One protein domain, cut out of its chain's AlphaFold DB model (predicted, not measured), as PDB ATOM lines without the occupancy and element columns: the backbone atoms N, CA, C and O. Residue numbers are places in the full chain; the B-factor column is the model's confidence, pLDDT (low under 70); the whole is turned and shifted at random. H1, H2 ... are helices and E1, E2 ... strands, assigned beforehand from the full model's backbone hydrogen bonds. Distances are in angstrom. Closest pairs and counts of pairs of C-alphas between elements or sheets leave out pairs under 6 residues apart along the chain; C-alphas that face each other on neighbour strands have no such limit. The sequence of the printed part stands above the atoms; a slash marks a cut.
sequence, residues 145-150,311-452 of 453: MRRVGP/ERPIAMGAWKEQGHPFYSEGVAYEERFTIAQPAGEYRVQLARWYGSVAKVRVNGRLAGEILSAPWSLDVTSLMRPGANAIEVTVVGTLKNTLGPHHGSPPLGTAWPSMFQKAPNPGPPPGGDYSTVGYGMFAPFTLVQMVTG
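This is residues 145 to 150 and 311 to 452 of the 453 residues of an uncharacterized protein of Acidobacteria bacterium (UniProt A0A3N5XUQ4). A sandwich of two strand sheets, E1 E2 E7 E4 E5 and the smaller E6 E3 E8, partly face to face with their strands crossed, makes one part of a long model, and loops with the four-residue helices H2 and H3 make the other end. The printed part has 148 residues, with three named helices and eight named strands in the order E1 H1 E2 E3 E4 E5 E6 E7 H2 H3 E8. Both sheets are antiparallel, and the class is mostly strand, though under half of the residues are in named elements. The whole is loose, with a radius of gyration of the C-alphas of 18.5 A, and spans 64 by 31 by 21 A, a rod.

E1, residues 145 to 147, is an edge strand and the antiparallel neighbour of E2, residues 331 to 339, with N 146 and O 332 3.0 A apart. E2 is antiparallel to E7, residues 386 to 395, where N 333 and O 392 are 2.8 A apart. E7 is antiparallel to E4, residues 357 to 362, with N 361 and O 391 2.8 A apart. E4 forms a hairpin with E5, residues 365 to 370, the other edge strand, where N 360 and O 368 are 2.9 A apart. This sheet is strongly twisted. In the second sheet E3, residues 345 to 349, is the inner strand: N 348 and O 377 of E6, residues 376 to 378, are 2.9 A apart, and N 347 and O 447 of E8, residues 445 to 451, are 2.9 A apart. The parts of the sheets that face each other are 9.3 A centre to centre, their strands at 45 degrees. The closest C-alphas of E5 and E6 are those of Ile 370 and Ser 376, 6.3 A. H1, residues 319 to 322, H2, residues 398 to 401, and H3, residues 416 to 419, are on neither sheet; each is too short for an O i to N i+4 pair, and its one O i to N i+3 pair is within hydrogen-bond range.

E1 begins at C-alpha 145, (-0.413, -5.527, 30.830). E2 is 25.5 A long, E7 29.2 A, E8 19.2 A, E4 16.6 A, E5 15.2 A and E3 12.7 A. H3 begins at C-alpha 416, (19.885, 2.408, 59.472), and E8 ends at C-alpha 451, (19.016, 6.717, 6.152).

The C-alphas farthest apart are those of Pro 425 and Gly 452, 66.8 A. Residues 151 to 310 are cut out, and C-alphas 150 and 311 are 10.3 A apart across the cut. The links H2 to H3 and H3 to E8 are long. Mean pLDDT of the printed part is 95.2; residues 451 to 452 are under 70.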
ATOM      1  N   MET A 145      -1.160  -5.856  29.611       97.88
ATOM      2  CA  MET A 145      -0.413  -5.527  30.830       97.88
ATOM      3  C   MET A 145      -0.551  -6.626  31.875       97.88
ATOM      4  O   MET A 145      -1.650  -7.124  32.121       97.88
ATOM      5  N   ARG A 146       0.558  -6.999  32.519       97.38
ATOM      6  CA  ARG A 146       0.548  -7.946  33.643       97.38
ATOM      7  C   ARG A 146       1.698  -7.699  34.608       97.38
ATOM      8  O   ARG A 146       2.794  -7.322  34.194       97.38
ATOM      9  N   ARG A 147       1.477  -7.983  35.891       97.25
ATOM     10  CA  ARG A 147       2.576  -8.138  36.856       97.25
ATOM     11  C   ARG A 147       3.418  -9.354  36.486       97.25
ATOM     12  O   ARG A 147       2.871 -10.358  36.032       97.25
ATOM     13  N   VAL A 148       4.727  -9.277  36.704       97.19
ATOM     14  CA  VAL A 148       5.627 -10.423  36.473       97.19
ATOM     15  C   VAL A 148       5.704 -11.372  37.672       97.19
ATOM     16  O   VAL A 148       6.171 -12.495  37.518       97.19
ATOM     17  N   GLY A 149       5.199 -10.945  38.831       96.06
ATOM     18  CA  GLY A 149       5.215 -11.703  40.082       96.06
ATOM     19  C   GLY A 149       4.080 -11.310  41.039       96.06
ATOM     20  O   GLY A 149       3.254 -10.454  40.695       96.06
ATOM     21  N   PRO A 150       3.999 -11.948  42.221       97.50
ATOM     22  CA  PRO A 150       2.920 -11.731  43.184       97.50
ATOM     23  C   PRO A 150       2.937 -10.313  43.769       97.50
ATOM     24  O   PRO A 150       3.988  -9.686  43.879       97.50
ATOM     25  N   GLU A 311      -7.819  -9.415  43.517       94.75
ATOM     26  CA  GLU A 311      -6.918  -8.943  42.466       94.75
ATOM     27  C   GLU A 311      -7.663  -8.081  41.440       94.75
ATOM     28  O   GLU A 311      -8.721  -8.458  40.936       94.75
ATOM     29  N   ARG A 312      -7.077  -6.926  41.107       93.00
ATOM     30  CA  ARG A 312      -7.540  -6.054  40.025       93.00
ATOM     31  C   ARG A 312      -6.551  -6.076  38.854       93.00
ATOM     32  O   ARG A 312      -5.341  -6.116  39.103       93.00
ATOM     33  N   PRO A 313      -7.034  -6.007  37.598       93.25
ATOM     34  CA  PRO A 313      -6.171  -5.804  36.441       93.25
ATOM     35  C   PRO A 313      -5.312  -4.551  36.610       93.25
ATOM     36  O   PRO A 313      -5.774  -3.541  37.142       93.25
ATOM     37  N   ILE A 314      -4.068  -4.626  36.147       95.81
ATOM     38  CA  ILE A 314      -3.157  -3.484  36.152       95.81
ATOM     39  C   ILE A 314      -3.326  -2.669  34.870       95.81
ATOM     40  O   ILE A 314      -3.549  -3.225  33.794       95.81
ATOM     41  N   ALA A 315      -3.209  -1.357  34.998       96.81
ATOM     42  CA  ALA A 315      -3.317  -0.376  33.932       96.81
ATOM     43  C   ALA A 315      -2.082   0.543  33.911       96.81
ATOM     44  O   ALA A 315      -1.224   0.499  34.801       96.81
ATOM     45  N   MET A 316      -1.999   1.406  32.893       96.94
ATOM     46  CA  MET A 316      -1.018   2.493  32.883       96.94
ATOM     47  C   MET A 316      -1.235   3.430  34.073       96.94
ATOM     48  O   MET A 316      -2.367   3.687  34.479       96.94
ATOM     49  N   GLY A 317      -0.142   3.964  34.607       98.12
ATOM     50  CA  GLY A 317      -0.130   4.793  35.806       98.12
ATOM     51  C   GLY A 317       0.745   4.213  36.913       98.12
ATOM     52  O   GLY A 317       1.419   3.195  36.739       98.12
ATOM     53  N   ALA A 318       0.731   4.875  38.067       98.38
ATOM     54  CA  ALA A 318       1.514   4.462  39.221       98.38
ATOM     55  C   ALA A 318       0.916   3.197  39.855       98.38
ATOM     56  O   ALA A 318      -0.265   3.158  40.192       98.38
ATOM     57  N   TRP A 319       1.725   2.161  40.077       98.31
ATOM     58  CA  TRP A 319       1.242   0.891  40.634       98.31
ATOM     59  C   TRP A 319       0.707   1.043  42.062       98.31
ATOM     60  O   TRP A 319      -0.276   0.406  42.436       98.31
ATOM     61  N   LYS A 320       1.306   1.934  42.863       97.44
ATOM     62  CA  LYS A 320       0.853   2.192  44.239       97.44
ATOM     63  C   LYS A 320      -0.608   2.653  44.311       97.44
ATOM     64  O   LYS A 320      -1.308   2.279  45.244       97.44
ATOM     65  N   GLU A 321      -1.080   3.389  43.305       97.69
ATOM     66  CA  GLU A 321      -2.463   3.882  43.205       97.69
ATOM     67  C   GLU A 321      -3.444   2.782  42.768       97.69
ATOM     68  O   GLU A 321      -4.654   2.930  42.900       97.69
ATOM     69  N   GLN A 322      -2.929   1.644  42.294       97.69
ATOM     70  CA  GLN A 322      -3.706   0.519  41.765       97.69
ATOM     71  C   GLN A 322      -3.813  -0.654  42.763       97.69
ATOM     72  O   GLN A 322      -4.426  -1.690  42.483       97.69
ATOM     73  N   GLY A 323      -3.302  -0.470  43.986       98.12
ATOM     74  CA  GLY A 323      -3.291  -1.481  45.047       98.12
ATOM     75  C   GLY A 323      -1.990  -2.280  45.126       98.12
ATOM     76  O   GLY A 323      -2.002  -3.413  45.614       98.12
ATOM     77  N   HIS A 324      -0.876  -1.703  44.668       98.44
ATOM     78  CA  HIS A 324       0.457  -2.319  44.671       98.44
ATOM     79  C   HIS A 324       1.528  -1.447  45.355       98.44
ATOM     80  O   HIS A 324       2.614  -1.270  44.798       98.44
ATOM     81  N   PRO A 325       1.262  -0.861  46.539       98.31
ATOM     82  CA  PRO A 325       2.173   0.094  47.177       98.31
ATOM     83  C   PRO A 325       3.567  -0.485  47.455       98.31
ATOM     84  O   PRO A 325       4.562   0.218  47.298       98.31
ATOM     85  N   PHE A 326       3.658  -1.774  47.798       98.69
ATOM     86  CA  PHE A 326       4.923  -2.436  48.136       98.69
ATOM     87  C   PHE A 326       5.540  -3.241  46.983       98.69
ATOM     88  O   PHE A 326       6.574  -3.895  47.145       98.69
ATOM     89  N   TYR A 327       4.919  -3.209  45.803       98.00
ATOM     90  CA  TYR A 327       5.367  -3.987  44.656       98.00
ATOM     91  C   TYR A 327       6.572  -3.336  43.967       98.00
ATOM     92  O   TYR A 327       6.604  -2.119  43.758       98.00
ATOM     93  N   SER A 328       7.559  -4.155  43.594       96.62
ATOM     94  CA  SER A 328       8.776  -3.700  42.904       96.62
ATOM     95  C   SER A 328       9.260  -4.611  41.774       96.62
ATOM     96  O   SER A 328      10.072  -4.169  40.964       96.62
ATOM     97  N   GLU A 329       8.764  -5.847  41.679       96.88
ATOM     98  CA  GLU A 329       9.340  -6.879  40.803       96.88
ATOM     99  C   GLU A 329       9.181  -6.562  39.308       96.88
ATOM    100  O   GLU A 329      10.119  -6.743  38.530       96.88
ATOM    101  N   GLY A 330       8.028  -6.015  38.916       97.81
ATOM    102  CA  GLY A 330       7.853  -5.366  37.623       97.81
ATOM    103  C   GLY A 330       6.524  -5.627  36.921       97.81
ATOM    104  O   GLY A 330       5.777  -6.556  37.221       97.81
ATOM    105  N   VAL A 331       6.219  -4.783  35.944       98.69
ATOM    106  CA  VAL A 331       5.014  -4.895  35.116       98.69
ATOM    107  C   VAL A 331       5.437  -4.949  33.664       98.69
ATOM    108  O   VAL A 331       6.196  -4.095  33.203       98.69
ATOM    109  N   ALA A 332       4.969  -5.978  32.969       98.62
ATOM    110  CA  ALA A 332       5.188  -6.193  31.552       98.62
ATOM    111  C   ALA A 332       4.059  -5.545  30.748       98.62
ATOM    112  O   ALA A 332       2.885  -5.803  31.016       98.62
ATOM    113  N   TYR A 333       4.441  -4.733  29.766       98.56
ATOM    114  CA  TYR A 333       3.572  -4.053  28.815       98.56
ATOM    115  C   TYR A 333       3.912  -4.596  27.425       98.56
ATOM    116  O   TYR A 333       5.030  -4.400  26.946       98.56
ATOM    117  N   GLU A 334       2.992  -5.333  26.808       98.56
ATOM    118  CA  GLU A 334       3.163  -5.940  25.485       98.56
ATOM    119  C   GLU A 334       2.349  -5.181  24.437       98.56
ATOM    120  O   GLU A 334       1.146  -4.971  24.601       98.56
ATOM    121  N   GLU A 335       3.000  -4.832  23.330       98.44
ATOM    122  CA  GLU A 335       2.367  -4.284  22.132       98.44
ATOM    123  C   GLU A 335       2.753  -5.093  20.896       98.44
ATOM    124  O   GLU A 335       3.808  -5.735  20.829       98.44
ATOM    125  N   ARG A 336       1.870  -5.076  19.898       98.19
ATOM    126  CA  ARG A 336       2.027  -5.835  18.656       98.19
ATOM    127  C   ARG A 336       2.209  -4.885  17.492       98.19
ATOM    128  O   ARG A 336       1.505  -3.894  17.396       98.19
ATOM    129  N   PHE A 337       3.104  -5.219  16.577       97.75
ATOM    130  CA  PHE A 337       3.419  -4.409  15.403       97.75
ATOM    131  C   PHE A 337       3.414  -5.292  14.160       97.75
ATOM    132  O   PHE A 337       3.848  -6.445  14.217       97.75
ATOM    133  N   THR A 338       2.964  -4.752  13.029       96.81
ATOM    134  CA  THR A 338       3.090  -5.423  11.730       96.81
ATOM    135  C   THR A 338       4.098  -4.681  10.874       96.81
ATOM    136  O   THR A 338       3.925  -3.502  10.579       96.81
ATOM    137  N   ILE A 339       5.147  -5.388  10.461       95.25
ATOM    138  CA  ILE A 339       6.221  -4.857   9.621       95.25
ATOM    139  C   ILE A 339       6.205  -5.637   8.311       95.25
ATOM    140  O   ILE A 339       6.415  -6.844   8.319       95.25
ATOM    141  N   ALA A 340       5.959  -4.978   7.177       92.62
ATOM    142  CA  ALA A 340       5.907  -5.669   5.885       92.62
ATOM    143  C   ALA A 340       7.263  -6.300   5.527       92.62
ATOM    144  O   ALA A 340       7.348  -7.500   5.284       92.62
ATOM    145  N   GLN A 341       8.323  -5.489   5.540       91.88
ATOM    146  CA  GLN A 341       9.708  -5.911   5.355       91.88
ATOM    147  C   GLN A 341      10.607  -5.057   6.256       91.88
ATOM    148  O   GLN A 341      10.560  -3.829   6.138       91.88
ATOM    149  N   PRO A 342      11.393  -5.659   7.169       90.94
ATOM    150  CA  PRO A 342      12.331  -4.912   7.993       90.94
ATOM    151  C   PRO A 342      13.352  -4.163   7.133       90.94
ATOM    152  O   PRO A 342      14.064  -4.766   6.333       90.94
ATOM    153  N   ALA A 343      13.433  -2.848   7.308       90.38
ATOM    154  CA  ALA A 343      14.412  -2.007   6.630       90.38
ATOM    155  C   ALA A 343      14.922  -0.912   7.567       90.38
ATOM    156  O   ALA A 343      14.158  -0.353   8.354       90.38
ATOM    157  N   GLY A 344      16.206  -0.574   7.451       90.00
ATOM    158  CA  GLY A 344      16.831   0.412   8.327       90.00
ATOM    159  C   GLY A 344      16.974  -0.088   9.766       90.00
ATOM    160  O   GLY A 344      17.165  -1.278  10.005       90.00
ATOM    161  N   GLU A 345      16.918   0.840  10.714       92.75
ATOM    162  CA  GLU A 345      17.127   0.591  12.141       92.75
ATOM    163  C   GLU A 345      15.805   0.757  12.904       92.75
ATOM    164  O   GLU A 345      15.086   1.735  12.702       92.75
ATOM    165  N   TYR A 346      15.492  -0.174  13.801       96.19
ATOM    166  CA  TYR A 346      14.304  -0.144  14.651       96.19
ATOM    167  C   TYR A 346      14.699   0.077  16.101       96.19
ATOM    168  O   TYR A 346      15.585  -0.600  16.625       96.19
ATOM    169  N   ARG A 347      14.004   0.992  16.776       96.94
ATOM    170  CA  ARG A 347      14.205   1.253  18.199       96.94
ATOM    171  C   ARG A 347      12.898   1.276  18.969       96.94
ATOM    172  O   ARG A 347      11.928   1.877  18.523       96.94
ATOM    173  N   VAL A 348      12.913   0.692  20.159       98.06
ATOM    174  CA  VAL A 348      11.901   0.964  21.185       98.06
ATOM    175  C   VAL A 348      12.263   2.281  21.866       98.06
ATOM    176  O   VAL A 348      13.438   2.518  22.155       98.06
ATOM    177  N   GLN A 349      11.277   3.144  22.104       96.75
ATOM    178  CA  GLN A 349      11.425   4.412  22.819       96.75
ATOM    179  C   GLN A 349      10.384   4.528  23.929       96.75
ATOM    180  O   GLN A 349       9.186   4.352  23.690       96.75
ATOM    181  N   LEU A 350      10.841   4.849  25.139       96.75
ATOM    182  CA  LEU A 350       9.984   5.077  26.297       96.75
ATOM    183  C   LEU A 350       9.778   6.581  26.483       96.75
ATOM    184  O   LEU A 350      10.745   7.324  26.618       96.75
ATOM    185  N   ALA A 351       8.520   7.021  26.501       90.81
ATOM    186  CA  ALA A 351       8.186   8.441  26.625       90.81
ATOM    187  C   ALA A 351       7.957   8.849  28.087       90.81
ATOM    188  O   ALA A 351       8.692   9.661  28.639       90.81
ATOM    189  N   ARG A 352       6.928   8.282  28.728       95.44
ATOM    190  CA  ARG A 352       6.552   8.608  30.111       95.44
ATOM    191  C   ARG A 352       6.520   7.338  30.936       95.44
ATOM    192  O   ARG A 352       5.571   6.560  30.863       95.44
ATOM    193  N   TRP A 353       7.564   7.128  31.719       96.69
ATOM    194  CA  TRP A 353       7.709   5.961  32.575       96.69
ATOM    195  C   TRP A 353       8.520   6.327  33.817       96.69
ATOM    196  O   TRP A 353       9.240   7.323  33.823       96.69
ATOM    197  N   TYR A 354       8.380   5.530  34.869       96.19
ATOM    198  CA  TYR A 354       9.172   5.669  36.079       96.19
ATOM    199  C   TYR A 354       9.473   4.293  36.670       96.19
ATOM    200  O   TYR A 354       8.567   3.515  36.969       96.19
ATOM    201  N   GLY A 355      10.757   3.988  36.825       95.69
ATOM    202  CA  GLY A 355      11.268   2.698  37.277       95.69
ATOM    203  C   GLY A 355      12.789   2.738  37.404       95.69
ATOM    204  O   GLY A 355      13.411   3.764  37.141       95.69
ATOM    205  N   SER A 356      13.386   1.626  37.818       95.19
ATOM    206  CA  SER A 356      14.844   1.469  37.907       95.19
ATOM    207  C   SER A 356      15.465   1.013  36.590       95.19
ATOM    208  O   SER A 356      16.566   1.422  36.240       95.19
ATOM    209  N   VAL A 357      14.749   0.160  35.858       96.88
ATOM    210  CA  VAL A 357      15.158  -0.396  34.569       96.88
ATOM    211  C   VAL A 357      13.922  -0.820  33.785       96.88
ATOM    212  O   VAL A 357      12.919  -1.245  34.368       96.88
ATOM    213  N   ALA A 358      14.006  -0.749  32.459       98.38
ATOM    214  CA  ALA A 358      13.042  -1.375  31.568       98.38
ATOM    215  C   ALA A 358      13.714  -2.477  30.734       98.38
ATOM    216  O   ALA A 358      14.650  -2.216  29.982       98.38
ATOM    217  N   LYS A 359      13.246  -3.720  30.860       98.44
ATOM    218  CA  LYS A 359      13.734  -4.865  30.074       98.44
ATOM    219  C   LYS A 359      12.904  -5.000  28.808       98.44
ATOM    220  O   LYS A 359      11.680  -5.032  28.902       98.44
ATOM    221  N   VAL A 360      13.543  -5.125  27.650       98.75
ATOM    222  CA  VAL A 360      12.848  -5.240  26.364       98.75
ATOM    223  C   VAL A 360      13.003  -6.652  25.817       98.75
ATOM    224  O   VAL A 360      14.117  -7.156  25.658       98.75
ATOM    225  N   ARG A 361      11.881  -7.291  25.489       98.81
ATOM    226  CA  ARG A 361      11.839  -8.536  24.720       98.81
ATOM    227  C   ARG A 361      11.145  -8.314  23.392       98.81
ATOM    228  O   ARG A 361      10.161  -7.590  23.306       98.81
ATOM    229  N   VAL A 362      11.632  -8.997  22.371       98.69
ATOM    230  CA  VAL A 362      11.039  -9.019  21.039       98.69
ATOM    231  C   VAL A 362      10.817 -10.465  20.650       98.69
ATOM    232  O   VAL A 362      11.756 -11.261  20.640       98.69
ATOM    233  N   ASN A 363       9.573 -10.817  20.331       98.06
ATOM    234  CA  ASN A 363       9.184 -12.172  19.944       98.06
ATOM    235  C   ASN A 363       9.678 -13.225  20.964       98.06
ATOM    236  O   ASN A 363      10.191 -14.277  20.590       98.06
ATOM    237  N   GLY A 364       9.588 -12.900  22.261       97.44
ATOM    238  CA  GLY A 364      10.034 -13.744  23.377       97.44
ATOM    239  C   GLY A 364      11.541 -13.727  23.673       97.44
ATOM    240  O   GLY A 364      11.958 -14.252  24.705       97.44
ATOM    241  N   ARG A 365      12.375 -13.106  22.829       98.38
ATOM    242  CA  ARG A 365      13.837 -13.029  23.015       98.38
ATOM    243  C   ARG A 365      14.235 -11.723  23.695       98.38
ATOM    244  O   ARG A 365      13.724 -10.670  23.331       98.38
ATOM    245  N   LEU A 366      15.157 -11.781  24.660       98.19
ATOM    246  CA  LEU A 366      15.718 -10.587  25.304       98.19
ATOM    247  C   LEU A 366      16.503  -9.760  24.277       98.19
ATOM    248  O   LEU A 366      17.443 -10.270  23.672       98.19
ATOM    249  N   ALA A 367      16.093  -8.506  24.089       97.88
ATOM    250  CA  ALA A 367      16.789  -7.529  23.255       97.88
ATOM    251  C   ALA A 367      17.840  -6.749  24.058       97.88
ATOM    252  O   ALA A 367      18.890  -6.407  23.528       97.88
ATOM    253  N   GLY A 368      17.552  -6.491  25.337       97.25
ATOM    254  CA  GLY A 368      18.424  -5.770  26.261       97.25
ATOM    255  C   GLY A 368      17.630  -4.952  27.277       97.25
ATOM    256  O   GLY A 368      16.417  -5.133  27.442       97.25
ATOM    257  N   GLU A 369      18.321  -4.039  27.948       97.00
ATOM    258  CA  GLU A 369      17.779  -3.180  28.994       97.00
ATOM    259  C   GLU A 369      17.941  -1.691  28.670       97.00
ATOM    260  O   GLU A 369      18.958  -1.247  28.140       97.00
ATOM    261  N   ILE A 370      16.938  -0.900  29.048       96.31
ATOM    262  CA  ILE A 370      16.976   0.560  29.046       96.31
ATOM    263  C   ILE A 370      17.217   1.008  30.490       96.31
ATOM    264  O   ILE A 370      16.340   0.875  31.347       96.31
ATOM    265  N   LEU A 371      18.429   1.505  30.746       92.00
ATOM    266  CA  LEU A 371      18.915   1.911  32.074       92.00
ATOM    267  C   LEU A 371      19.021   3.433  32.230       92.00
ATOM    268  O   LEU A 371      18.989   3.944  33.345       92.00
ATOM    269  N   SER A 372      19.168   4.158  31.122       89.81
ATOM    270  CA  SER A 372      19.392   5.601  31.124       89.81
ATOM    271  C   SER A 372      18.859   6.268  29.857       89.81
ATOM    272  O   SER A 372      18.522   5.618  28.856       89.81
ATOM    273  N   ALA A 373      18.773   7.597  29.907       88.88
ATOM    274  CA  ALA A 373      18.447   8.419  28.758       88.88
ATOM    275  C   ALA A 373      19.430   8.139  27.592       88.88
ATOM    276  O   ALA A 373      20.624   7.938  27.828       88.88
ATOM    277  N   PRO A 374      18.966   8.103  26.326       89.12
ATOM    278  CA  PRO A 374      17.721   8.684  25.815       89.12
ATOM    279  C   PRO A 374      16.503   7.740  25.850       89.12
ATOM    280  O   PRO A 374      15.610   7.875  25.019       89.12
ATOM    281  N   TRP A 375      16.466   6.773  26.774       94.06
ATOM    282  CA  TRP A 375      15.303   5.914  27.019       94.06
ATOM    283  C   TRP A 375      14.896   5.098  25.789       94.06
ATOM    284  O   TRP A 375      13.717   4.941  25.470       94.06
ATOM    285  N   SER A 376      15.903   4.597  25.071       94.50
ATOM    286  CA  SER A 376      15.720   3.898  23.807       94.50
ATOM    287  C   SER A 376      16.655   2.704  23.669       94.50
ATOM    288  O   SER A 376      17.784   2.737  24.155       94.50
ATOM    289  N   LEU A 377      16.188   1.670  22.970       96.50
ATOM    290  CA  LEU A 377      16.942   0.451  22.697       96.50
ATOM    291  C   LEU A 377      16.814   0.051  21.227       96.50
ATOM    292  O   LEU A 377      15.706   0.037  20.691       96.50
ATOM    293  N   ASP A 378      17.936  -0.299  20.599       95.31
ATOM    294  CA  ASP A 378      17.971  -0.925  19.272       95.31
ATOM    295  C   ASP A 378      17.434  -2.359  19.338       95.31
ATOM    296  O   ASP A 378      17.908  -3.185  20.115       95.31
ATOM    297  N   VAL A 379      16.422  -2.634  18.517       97.69
ATOM    298  CA  VAL A 379      15.765  -3.940  18.395       97.69
ATOM    299  C   VAL A 379      15.841  -4.503  16.973       97.69
ATOM    300  O   VAL A 379      15.203  -5.512  16.672       97.69
ATOM    301  N   THR A 380      16.623  -3.871  16.094       96.38
ATOM    302  CA  THR A 380      16.690  -4.144  14.650       96.38
ATOM    303  C   THR A 380      16.924  -5.617  14.343       96.38
ATOM    304  O   THR A 380      16.204  -6.203  13.540       96.38
ATOM    305  N   SER A 381      17.892  -6.239  15.021       96.38
ATOM    306  CA  SER A 381      18.298  -7.630  14.777       96.38
ATOM    307  C   SER A 381      17.231  -8.671  15.135       96.38
ATOM    308  O   SER A 381      17.378  -9.840  14.777       96.38
ATOM    309  N   LEU A 382      16.166  -8.272  15.839       97.81
ATOM    310  CA  LEU A 382      15.081  -9.151  16.278       97.81
ATOM    311  C   LEU A 382      13.762  -8.910  15.529       97.81
ATOM    312  O   LEU A 382      12.794  -9.646  15.748       97.81
ATOM    313  N   MET A 383      13.714  -7.905  14.650       97.56
ATOM    314  CA  MET A 383      12.551  -7.625  13.808       97.56
ATOM    315  C   MET A 383      12.425  -8.652  12.683       97.56
ATOM    316  O   MET A 383      13.413  -9.051  12.068       97.56
ATOM    317  N   ARG A 384      11.188  -9.047  12.376       97.31
ATOM    318  CA  ARG A 384      10.864  -9.953  11.262       97.31
ATOM    319  C   ARG A 384       9.708  -9.421  10.408       97.31
ATOM    320  O   ARG A 384       8.922  -8.616  10.911       97.31
ATOM    321  N   PRO A 385       9.562  -9.884   9.154       97.44
ATOM    322  CA  PRO A 385       8.345  -9.665   8.378       97.44
ATOM    323  C   PRO A 385       7.093 -10.169   9.112       97.44
ATOM    324  O   PRO A 385       7.128 -11.183   9.814       97.44
ATOM    325  N   GLY A 386       5.974  -9.473   8.930       97.12
ATOM    326  CA  GLY A 386       4.698  -9.768   9.568       97.12
ATOM    327  C   GLY A 386       4.626  -9.295  11.022       97.12
ATOM    328  O   GLY A 386       5.048  -8.187  11.361       97.12
ATOM    329  N   ALA A 387       4.025 -10.126  11.874       97.31
ATOM    330  CA  ALA A 387       3.721  -9.784  13.257       97.31
ATOM    331  C   ALA A 387       4.950  -9.878  14.178       97.31
ATOM    332  O   ALA A 387       5.642 -10.904  14.248       97.31
ATOM    333  N   ASN A 388       5.154  -8.817  14.954       98.44
ATOM    334  CA  ASN A 388       6.163  -8.701  15.997       98.44
ATOM    335  C   ASN A 388       5.476  -8.373  17.322       98.44
ATOM    336  O   ASN A 388       4.685  -7.436  17.383       98.44
ATOM    337  N   ALA A 389       5.776  -9.133  18.374       98.50
ATOM    338  CA  ALA A 389       5.362  -8.810  19.737       98.50
ATOM    339  C   ALA A 389       6.553  -8.205  20.480       98.50
ATOM    340  O   ALA A 389       7.626  -8.812  20.514       98.50
ATOM    341  N   ILE A 390       6.374  -7.017  21.048       98.75
ATOM    342  CA  ILE A 390       7.392  -6.334  21.844       98.75
ATOM    343  C   ILE A 390       6.854  -6.199  23.259       98.75
ATOM    344  O   ILE A 390       5.765  -5.675  23.460       98.75
ATOM    345  N   GLU A 391       7.624  -6.666  24.233       98.75
ATOM    346  CA  GLU A 391       7.321  -6.534  25.653       98.75
ATOM    347  C   GLU A 391       8.353  -5.621  26.308       98.75
ATOM    348  O   GLU A 391       9.556  -5.873  26.232       98.75
ATOM    349  N   VAL A 392       7.875  -4.594  27.003       98.75
ATOM    350  CA  VAL A 392       8.677  -3.754  27.887       98.75
ATOM    351  C   VAL A 392       8.282  -4.076  29.323       98.75
ATOM    352  O   VAL A 392       7.146  -3.848  29.720       98.75
ATOM    353  N   THR A 393       9.204  -4.608  30.122       98.81
ATOM    354  CA  THR A 393       8.997  -4.834  31.559       98.81
ATOM    355  C   THR A 393       9.640  -3.712  32.358       98.81
ATOM    356  O   THR A 393      10.865  -3.665  32.450       98.81
ATOM    357  N   VAL A 394       8.831  -2.837  32.954       98.62
ATOM    358  CA  VAL A 394       9.307  -1.813  33.898       98.62
ATOM    359  C   VAL A 394       9.494  -2.465  35.260       98.62
ATOM    360  O   VAL A 394       8.581  -3.127  35.747       98.62
ATOM    361  N   VAL A 395      10.655  -2.267  35.879       98.38
ATOM    362  CA  VAL A 395      11.010  -2.805  37.199       98.38
ATOM    363  C   VAL A 395      11.112  -1.651  38.197       98.38
ATOM    364  O   VAL A 395      11.634  -0.585  37.870       98.38
ATOM    365  N   GLY A 396      10.584  -1.838  39.407       97.38
ATOM    366  CA  GLY A 396      10.699  -0.873  40.501       97.38
ATOM    367  C   GLY A 396      12.028  -1.006  41.245       97.38
ATOM    368  O   GLY A 396      13.003  -1.554  40.734       97.38
ATOM    369  N   THR A 397      12.085  -0.519  42.482       96.50
ATOM    370  CA  THR A 397      13.209  -0.797  43.389       96.50
ATOM    371  C   THR A 397      12.712  -1.405  44.688       96.50
ATOM    372  O   THR A 397      11.551  -1.229  45.075       96.50
ATOM    373  N   LEU A 398      13.632  -2.033  45.419       95.69
ATOM    374  CA  LEU A 398      13.372  -2.542  46.761       95.69
ATOM    375  C   LEU A 398      12.959  -1.442  47.756       95.69
ATOM    376  O   LEU A 398      12.460  -1.779  48.817       95.69
ATOM    377  N   LYS A 399      13.024  -0.145  47.411       95.94
ATOM    378  CA  LYS A 399      12.434   0.935  48.224       95.94
ATOM    379  C   LYS A 399      10.943   0.725  48.512       95.94
ATOM    380  O   LYS A 399      10.476   1.115  49.581       95.94
ATOM    381  N   ASN A 400      10.186   0.155  47.566       97.50
ATOM    382  CA  ASN A 400       8.772  -0.164  47.796       97.50
ATOM    383  C   ASN A 400       8.619  -1.436  48.622       97.50
ATOM    384  O   ASN A 400       7.758  -1.492  49.484       97.50
ATOM    385  N   THR A 401       9.461  -2.439  48.395       97.19
ATOM    386  CA  THR A 401       9.310  -3.755  49.024       97.19
ATOM    387  C   THR A 401       9.913  -3.822  50.424       97.19
ATOM    388  O   THR A 401       9.236  -4.239  51.351       97.19
ATOM    389  N   LEU A 402      11.155  -3.371  50.591       96.31
ATOM    390  CA  LEU A 402      11.911  -3.411  51.844       96.31
ATOM    391  C   LEU A 402      11.886  -2.083  52.611       96.31
ATOM    392  O   LEU A 402      12.194  -2.065  53.793       96.31
ATOM    393  N   GLY A 403      11.503  -0.974  51.974       95.31
ATOM    394  CA  GLY A 403      11.443   0.334  52.630       95.31
ATOM    395  C   GLY A 403      12.764   1.107  52.541       95.31
ATOM    396  O   GLY A 403      13.526   0.900  51.592       95.31
ATOM    397  N   PRO A 404      13.023   2.062  53.454       95.69
ATOM    398  CA  PRO A 404      12.206   2.447  54.620       95.69
ATOM    399  C   PRO A 404      10.868   3.090  54.219       95.69
ATOM    400  O   PRO A 404      10.838   3.905  53.298       95.69
ATOM    401  N   HIS A 405       9.753   2.744  54.871       96.81
ATOM    402  CA  HIS A 405       8.412   3.238  54.492       96.81
ATOM    403  C   HIS A 405       7.903   4.415  55.326       96.81
ATOM    404  O   HIS A 405       6.941   5.066  54.927       96.81
ATOM    405  N   HIS A 406       8.552   4.727  56.443       96.38
ATOM    406  CA  HIS A 406       8.085   5.737  57.395       96.38
ATOM    407  C   HIS A 406       8.978   6.975  57.400       96.38
ATOM    408  O   HIS A 406      10.171   6.894  57.119       96.38
ATOM    409  N   GLY A 407       8.397   8.138  57.712       91.50
ATOM    410  CA  GLY A 407       9.132   9.407  57.815       91.50
ATOM    411  C   GLY A 407       9.512  10.062  56.480       91.50
ATOM    412  O   GLY A 407      10.289  11.011  56.481       91.50
ATOM    413  N   SER A 408       8.969   9.576  55.357       89.19
ATOM    414  CA  SER A 408       9.185  10.115  54.002       89.19
ATOM    415  C   SER A 408      10.656  10.399  53.649       89.19
ATOM    416  O   SER A 408      11.001  11.527  53.290       89.19
ATOM    417  N   PRO A 409      11.541   9.390  53.742       87.81
ATOM    418  CA  PRO A 409      12.961   9.575  53.487       87.81
ATOM    419  C   PRO A 409      13.218   9.912  52.010       87.81
ATOM    420  O   PRO A 409      12.505   9.415  51.128       87.81
ATOM    421  N   PRO A 410      14.244  10.730  51.715       88.19
ATOM    422  CA  PRO A 410      14.584  11.077  50.344       88.19
ATOM    423  C   PRO A 410      14.995   9.832  49.550       88.19
ATOM    424  O   PRO A 410      15.684   8.938  50.054       88.19
ATOM    425  N   LEU A 411      14.588   9.782  48.278       89.19
ATOM    426  CA  LEU A 411      14.969   8.693  47.379       89.19
ATOM    427  C   LEU A 411      16.487   8.650  47.177       89.19
ATOM    428  O   LEU A 411      17.168   9.671  47.219       89.19
ATOM    429  N   GLY A 412      17.011   7.441  46.955       85.81
ATOM    430  CA  GLY A 412      18.451   7.200  46.822       85.81
ATOM    431  C   GLY A 412      19.186   7.015  48.154       85.81
ATOM    432  O   GLY A 412      20.404   6.874  48.150       85.81
ATOM    433  N   THR A 413      18.469   6.979  49.285       87.44
ATOM    434  CA  THR A 413      19.047   6.721  50.612       87.44
ATOM    435  C   THR A 413      18.225   5.704  51.406       87.44
ATOM    436  O   THR A 413      17.000   5.667  51.300       87.44
ATOM    437  N   ALA A 414      18.909   4.865  52.187       91.69
ATOM    438  CA  ALA A 414      18.315   3.859  53.070       91.69
ATOM    439  C   ALA A 414      19.257   3.602  54.262       91.69
ATOM    440  O   ALA A 414      19.886   2.555  54.375       91.69
ATOM    441  N   TRP A 415      19.426   4.614  55.115       91.50
ATOM    442  CA  TRP A 415      20.321   4.539  56.274       91.50
ATOM    443  C   TRP A 415      19.665   3.799  57.445       91.50
ATOM    444  O   TRP A 415      18.448   3.903  57.599       91.50
ATOM    445  N   PRO A 416      20.440   3.146  58.336       89.81
ATOM    446  CA  PRO A 416      19.885   2.408  59.472       89.81
ATOM    447  C   PRO A 416      18.884   3.212  60.311       89.81
ATOM    448  O   PRO A 416      17.808   2.719  60.629       89.81
ATOM    449  N   SER A 417      19.169   4.488  60.596       91.25
ATOM    450  CA  SER A 417      18.290   5.361  61.390       91.25
ATOM    451  C   SER A 417      16.893   5.572  60.789       91.25
ATOM    452  O   SER A 417      15.957   5.883  61.527       91.25
ATOM    453  N   MET A 418      16.726   5.371  59.478       94.00
ATOM    454  CA  MET A 418      15.434   5.464  58.789       94.00
ATOM    455  C   MET A 418      14.524   4.264  59.080       94.00
ATOM    456  O   MET A 418      13.316   4.369  58.908       94.00
ATOM    457  N   PHE A 419      15.088   3.150  59.553       93.81
ATOM    458  CA  PHE A 419      14.352   1.952  59.966       93.81
ATOM    459  C   PHE A 419      14.115   1.893  61.477       93.81
ATOM    460  O   PHE A 419      13.460   0.975  61.945       93.81
ATOM    461  N   GLN A 420      14.614   2.862  62.249       93.62
ATOM    462  CA  GLN A 420      14.504   2.857  63.714       93.62
ATOM    463  C   GLN A 420      13.256   3.583  64.225       93.62
ATOM    464  O   GLN A 420      12.944   3.524  65.415       93.62
ATOM    465  N   LYS A 421      12.554   4.321  63.358       90.56
ATOM    466  CA  LYS A 421      11.418   5.166  63.735       90.56
ATOM    467  C   LYS A 421      10.251   4.944  62.787       90.56
ATOM    468  O   LYS A 421      10.416   4.997  61.573       90.56
ATOM    469  N   ALA A 422       9.072   4.790  63.368       96.06
ATOM    470  CA  ALA A 422       7.799   4.762  62.669       96.06
ATOM    471  C   ALA A 422       6.722   5.416  63.554       96.06
ATOM    472  O   ALA A 422       6.967   5.623  64.750       96.06
ATOM    473  N   PRO A 423       5.551   5.775  63.000       96.62
ATOM    474  CA  PRO A 423       4.430   6.281  63.785       96.62
ATOM    475  C   PRO A 423       4.075   5.371  64.970       96.62
ATOM    476  O   PRO A 423       4.029   4.147  64.841       96.62
ATOM    477  N   ASN A 424       3.830   5.979  66.129       92.00
ATOM    478  CA  ASN A 424       3.398   5.304  67.349       92.00
ATOM    479  C   ASN A 424       2.297   6.157  68.016       92.00
ATOM    480  O   ASN A 424       2.584   7.313  68.341       92.00
ATOM    481  N   PRO A 425       1.066   5.641  68.209       88.75
ATOM    482  CA  PRO A 425       0.612   4.281  67.888       88.75
ATOM    483  C   PRO A 425       0.595   4.006  66.376       88.75
ATOM    484  O   PRO A 425       0.495   4.934  65.576       88.75
ATOM    485  N   GLY A 426       0.696   2.734  65.985       90.94
ATOM    486  CA  GLY A 426       0.552   2.310  64.590       90.94
ATOM    487  C   GLY A 426      -0.357   1.085  64.437       90.94
ATOM    488  O   GLY A 426      -1.039   0.720  65.396       90.94
ATOM    489  N   PRO A 427      -0.408   0.458  63.248       96.75
ATOM    490  CA  PRO A 427       0.060   1.008  61.975       96.75
ATOM    491  C   PRO A 427      -0.627   2.342  61.626       96.75
ATOM    492  O   PRO A 427      -1.815   2.496  61.942       96.75
ATOM    493  N   PRO A 428       0.066   3.289  60.963       97.81
ATOM    494  CA  PRO A 428      -0.556   4.510  60.449       97.81
ATOM    495  C   PRO A 428      -1.555   4.182  59.323       97.81
ATOM    496  O   PRO A 428      -1.558   3.054  58.821       97.81
ATOM    497  N   PRO A 429      -2.395   5.135  58.882       98.19
ATOM    498  CA  PRO A 429      -3.187   4.980  57.664       98.19
ATOM    499  C   PRO A 429      -2.350   4.470  56.484       98.19
ATOM    500  O   PRO A 429      -1.223   4.915  56.274       98.19
ATOM    501  N   GLY A 430      -2.895   3.561  55.670       97.81
ATOM    502  CA  GLY A 430      -2.143   2.969  54.552       97.81
ATOM    503  C   GLY A 430      -1.632   4.008  53.544       97.81
ATOM    504  O   GLY A 430      -0.563   3.845  52.962       97.81
ATOM    505  N   GLY A 431      -2.356   5.120  53.382       96.75
ATOM    506  CA  GLY A 431      -1.942   6.238  52.528       96.75
ATOM    507  C   GLY A 431      -0.660   6.948  52.981       96.75
ATOM    508  O   GLY A 431      -0.004   7.575  52.151       96.75
ATOM    509  N   ASP A 432      -0.272   6.800  54.250       97.25
ATOM    510  CA  ASP A 432       0.875   7.494  54.844       97.25
ATOM    511  C   ASP A 432       2.199   6.741  54.624       97.25
ATOM    512  O   ASP A 432       3.279   7.289  54.859       97.25
ATOM    513  N   TYR A 433       2.149   5.495  54.134       97.81
ATOM    514  CA  TYR A 433       3.343   4.722  53.797       97.81
ATOM    515  C   TYR A 433       4.066   5.346  52.590       97.81
ATOM    516  O   TYR A 433       3.555   5.404  51.465       97.81
ATOM    517  N   SER A 434       5.314   5.762  52.806       96.62
ATOM    518  CA  SER A 434       6.177   6.363  51.793       96.62
ATOM    519  C   SER A 434       6.640   5.319  50.777       96.62
ATOM    520  O   SER A 434       7.638   4.615  50.956       96.62
ATOM    521  N   THR A 435       5.900   5.227  49.680       97.12
ATOM    522  CA  THR A 435       6.165   4.345  48.537       97.12
ATOM    523  C   THR A 435       6.190   5.139  47.238       97.12
ATOM    524  O   THR A 435       5.566   6.198  47.108       97.12
ATOM    525  N   VAL A 436       6.921   4.620  46.263       97.19
ATOM    526  CA  VAL A 436       7.209   5.257  44.985       97.19
ATOM    527  C   VAL A 436       6.193   4.833  43.927       97.19
ATOM    528  O   VAL A 436       5.862   3.653  43.803       97.19
ATOM    529  N   GLY A 437       5.707   5.801  43.148       97.06
ATOM    530  CA  GLY A 437       4.777   5.579  42.043       97.06
ATOM    531  C   GLY A 437       5.464   5.070  40.779       97.06
ATOM    532  O   GLY A 437       5.497   5.777  39.779       97.06
ATOM    533  N   TYR A 438       6.036   3.865  40.822       98.44
ATOM    534  CA  TYR A 438       6.579   3.219  39.624       98.44
ATOM    535  C   TYR A 438       5.470   2.856  38.637       98.44
ATOM    536  O   TYR A 438       4.353   2.544  39.048       98.44
ATOM    537  N   GLY A 439       5.793   2.872  37.346       98.12
ATOM    538  CA  GLY A 439       4.883   2.461  36.289       98.12
ATOM    539  C   GLY A 439       5.193   3.058  34.926       98.12
ATOM    540  O   GLY A 439       6.144   3.817  34.743       98.12
ATOM    541  N   MET A 440       4.377   2.679  33.949       97.81
ATOM    542  CA  MET A 440       4.374   3.271  32.618       97.81
ATOM    543  C   MET A 440       3.138   4.157  32.496       97.81
ATOM    544  O   MET A 440       2.034   3.725  32.813       97.81
ATOM    545  N   PHE A 441       3.329   5.401  32.071       97.88
ATOM    546  CA  PHE A 441       2.296   6.443  32.031       97.88
ATOM    547  C   PHE A 441       1.890   6.817  30.600       97.88
ATOM    548  O   PHE A 441       1.012   7.656  30.406       97.88
ATOM    549  N   ALA A 442       2.554   6.235  29.605       96.31
ATOM    550  CA  ALA A 442       2.197   6.296  28.197       96.31
ATOM    551  C   ALA A 442       2.734   5.044  27.480       96.31
ATOM    552  O   ALA A 442       3.782   4.545  27.895       96.31
ATOM    553  N   PRO A 443       2.080   4.581  26.398       95.81
ATOM    554  CA  PRO A 443       2.620   3.543  25.524       95.81
ATOM    555  C   PRO A 443       4.071   3.824  25.125       95.81
ATOM    556  O   PRO A 443       4.459   4.981  24.920       95.81
ATOM    557  N   PHE A 444       4.874   2.769  24.993       97.06
ATOM    558  CA  PHE A 444       6.153   2.908  24.306       97.06
ATOM    559  C   PHE A 444       5.907   3.021  22.801       97.06
ATOM    560  O   PHE A 444       4.845   2.682  22.295       97.06
ATOM    561  N   THR A 445       6.895   3.516  22.065       96.31
ATOM    562  CA  THR A 445       6.799   3.607  20.606       96.31
ATOM    563  C   THR A 445       7.871   2.759  19.952       96.31
ATOM    564  O   THR A 445       8.991   2.643  20.458       96.31
ATOM    565  N   LEU A 446       7.525   2.159  18.817       97.44
ATOM    566  CA  LEU A 446       8.490   1.579  17.898       97.44
ATOM    567  C   LEU A 446       8.799   2.625  16.829       97.44
ATOM    568  O   LEU A 446       7.904   3.051  16.103       97.44
ATOM    569  N   VAL A 447      10.056   3.038  16.722       95.38
ATOM    570  CA  VAL A 447      10.500   3.967  15.680       95.38
ATOM    571  C   VAL A 447      11.379   3.256  14.669       95.38
ATOM    572  O   VAL A 447      12.262   2.479  15.030       95.38
ATOM    573  N   GLN A 448      11.151   3.558  13.397       93.94
ATOM    574  CA  GLN A 448      12.000   3.155  12.290       93.94
ATOM    575  C   GLN A 448      12.837   4.348  11.835       93.94
ATOM    576  O   GLN A 448      12.319   5.444  11.602       93.94
ATOM    577  N   MET A 449      14.135   4.123  11.684       88.00
ATOM    578  CA  MET A 449      15.074   5.057  11.086       88.00
ATOM    579  C   MET A 449      15.535   4.501   9.750       88.00
ATOM    580  O   MET A 449      16.128   3.424   9.677       88.00
ATOM    581  N   VAL A 450      15.308   5.274   8.697       80.50
ATOM    582  CA  VAL A 450      15.839   4.992   7.366       80.50
ATOM    583  C   VAL A 450      16.822   6.105   7.032       80.50
ATOM    584  O   VAL A 450      16.491   7.286   7.152       80.50
ATOM    585  N   THR A 451      18.046   5.744   6.653       66.31
ATOM    586  CA  THR A 451      19.016   6.717   6.152       66.31
ATOM    587  C   THR A 451      18.458   7.296   4.855       66.31
ATOM    588  O   THR A 451      18.156   6.541   3.929       66.31
ATOM    589  N   GLY A 452      18.265   8.617   4.800       56.19
ATOM    590  CA  GLY A 452      17.942   9.286   3.541       56.19
ATOM    591  C   GLY A 452      19.034   8.974   2.518       56.19
ATOM    592  O   GLY A 452      20.211   8.972   2.881       56.19
TER     593      GLY A 452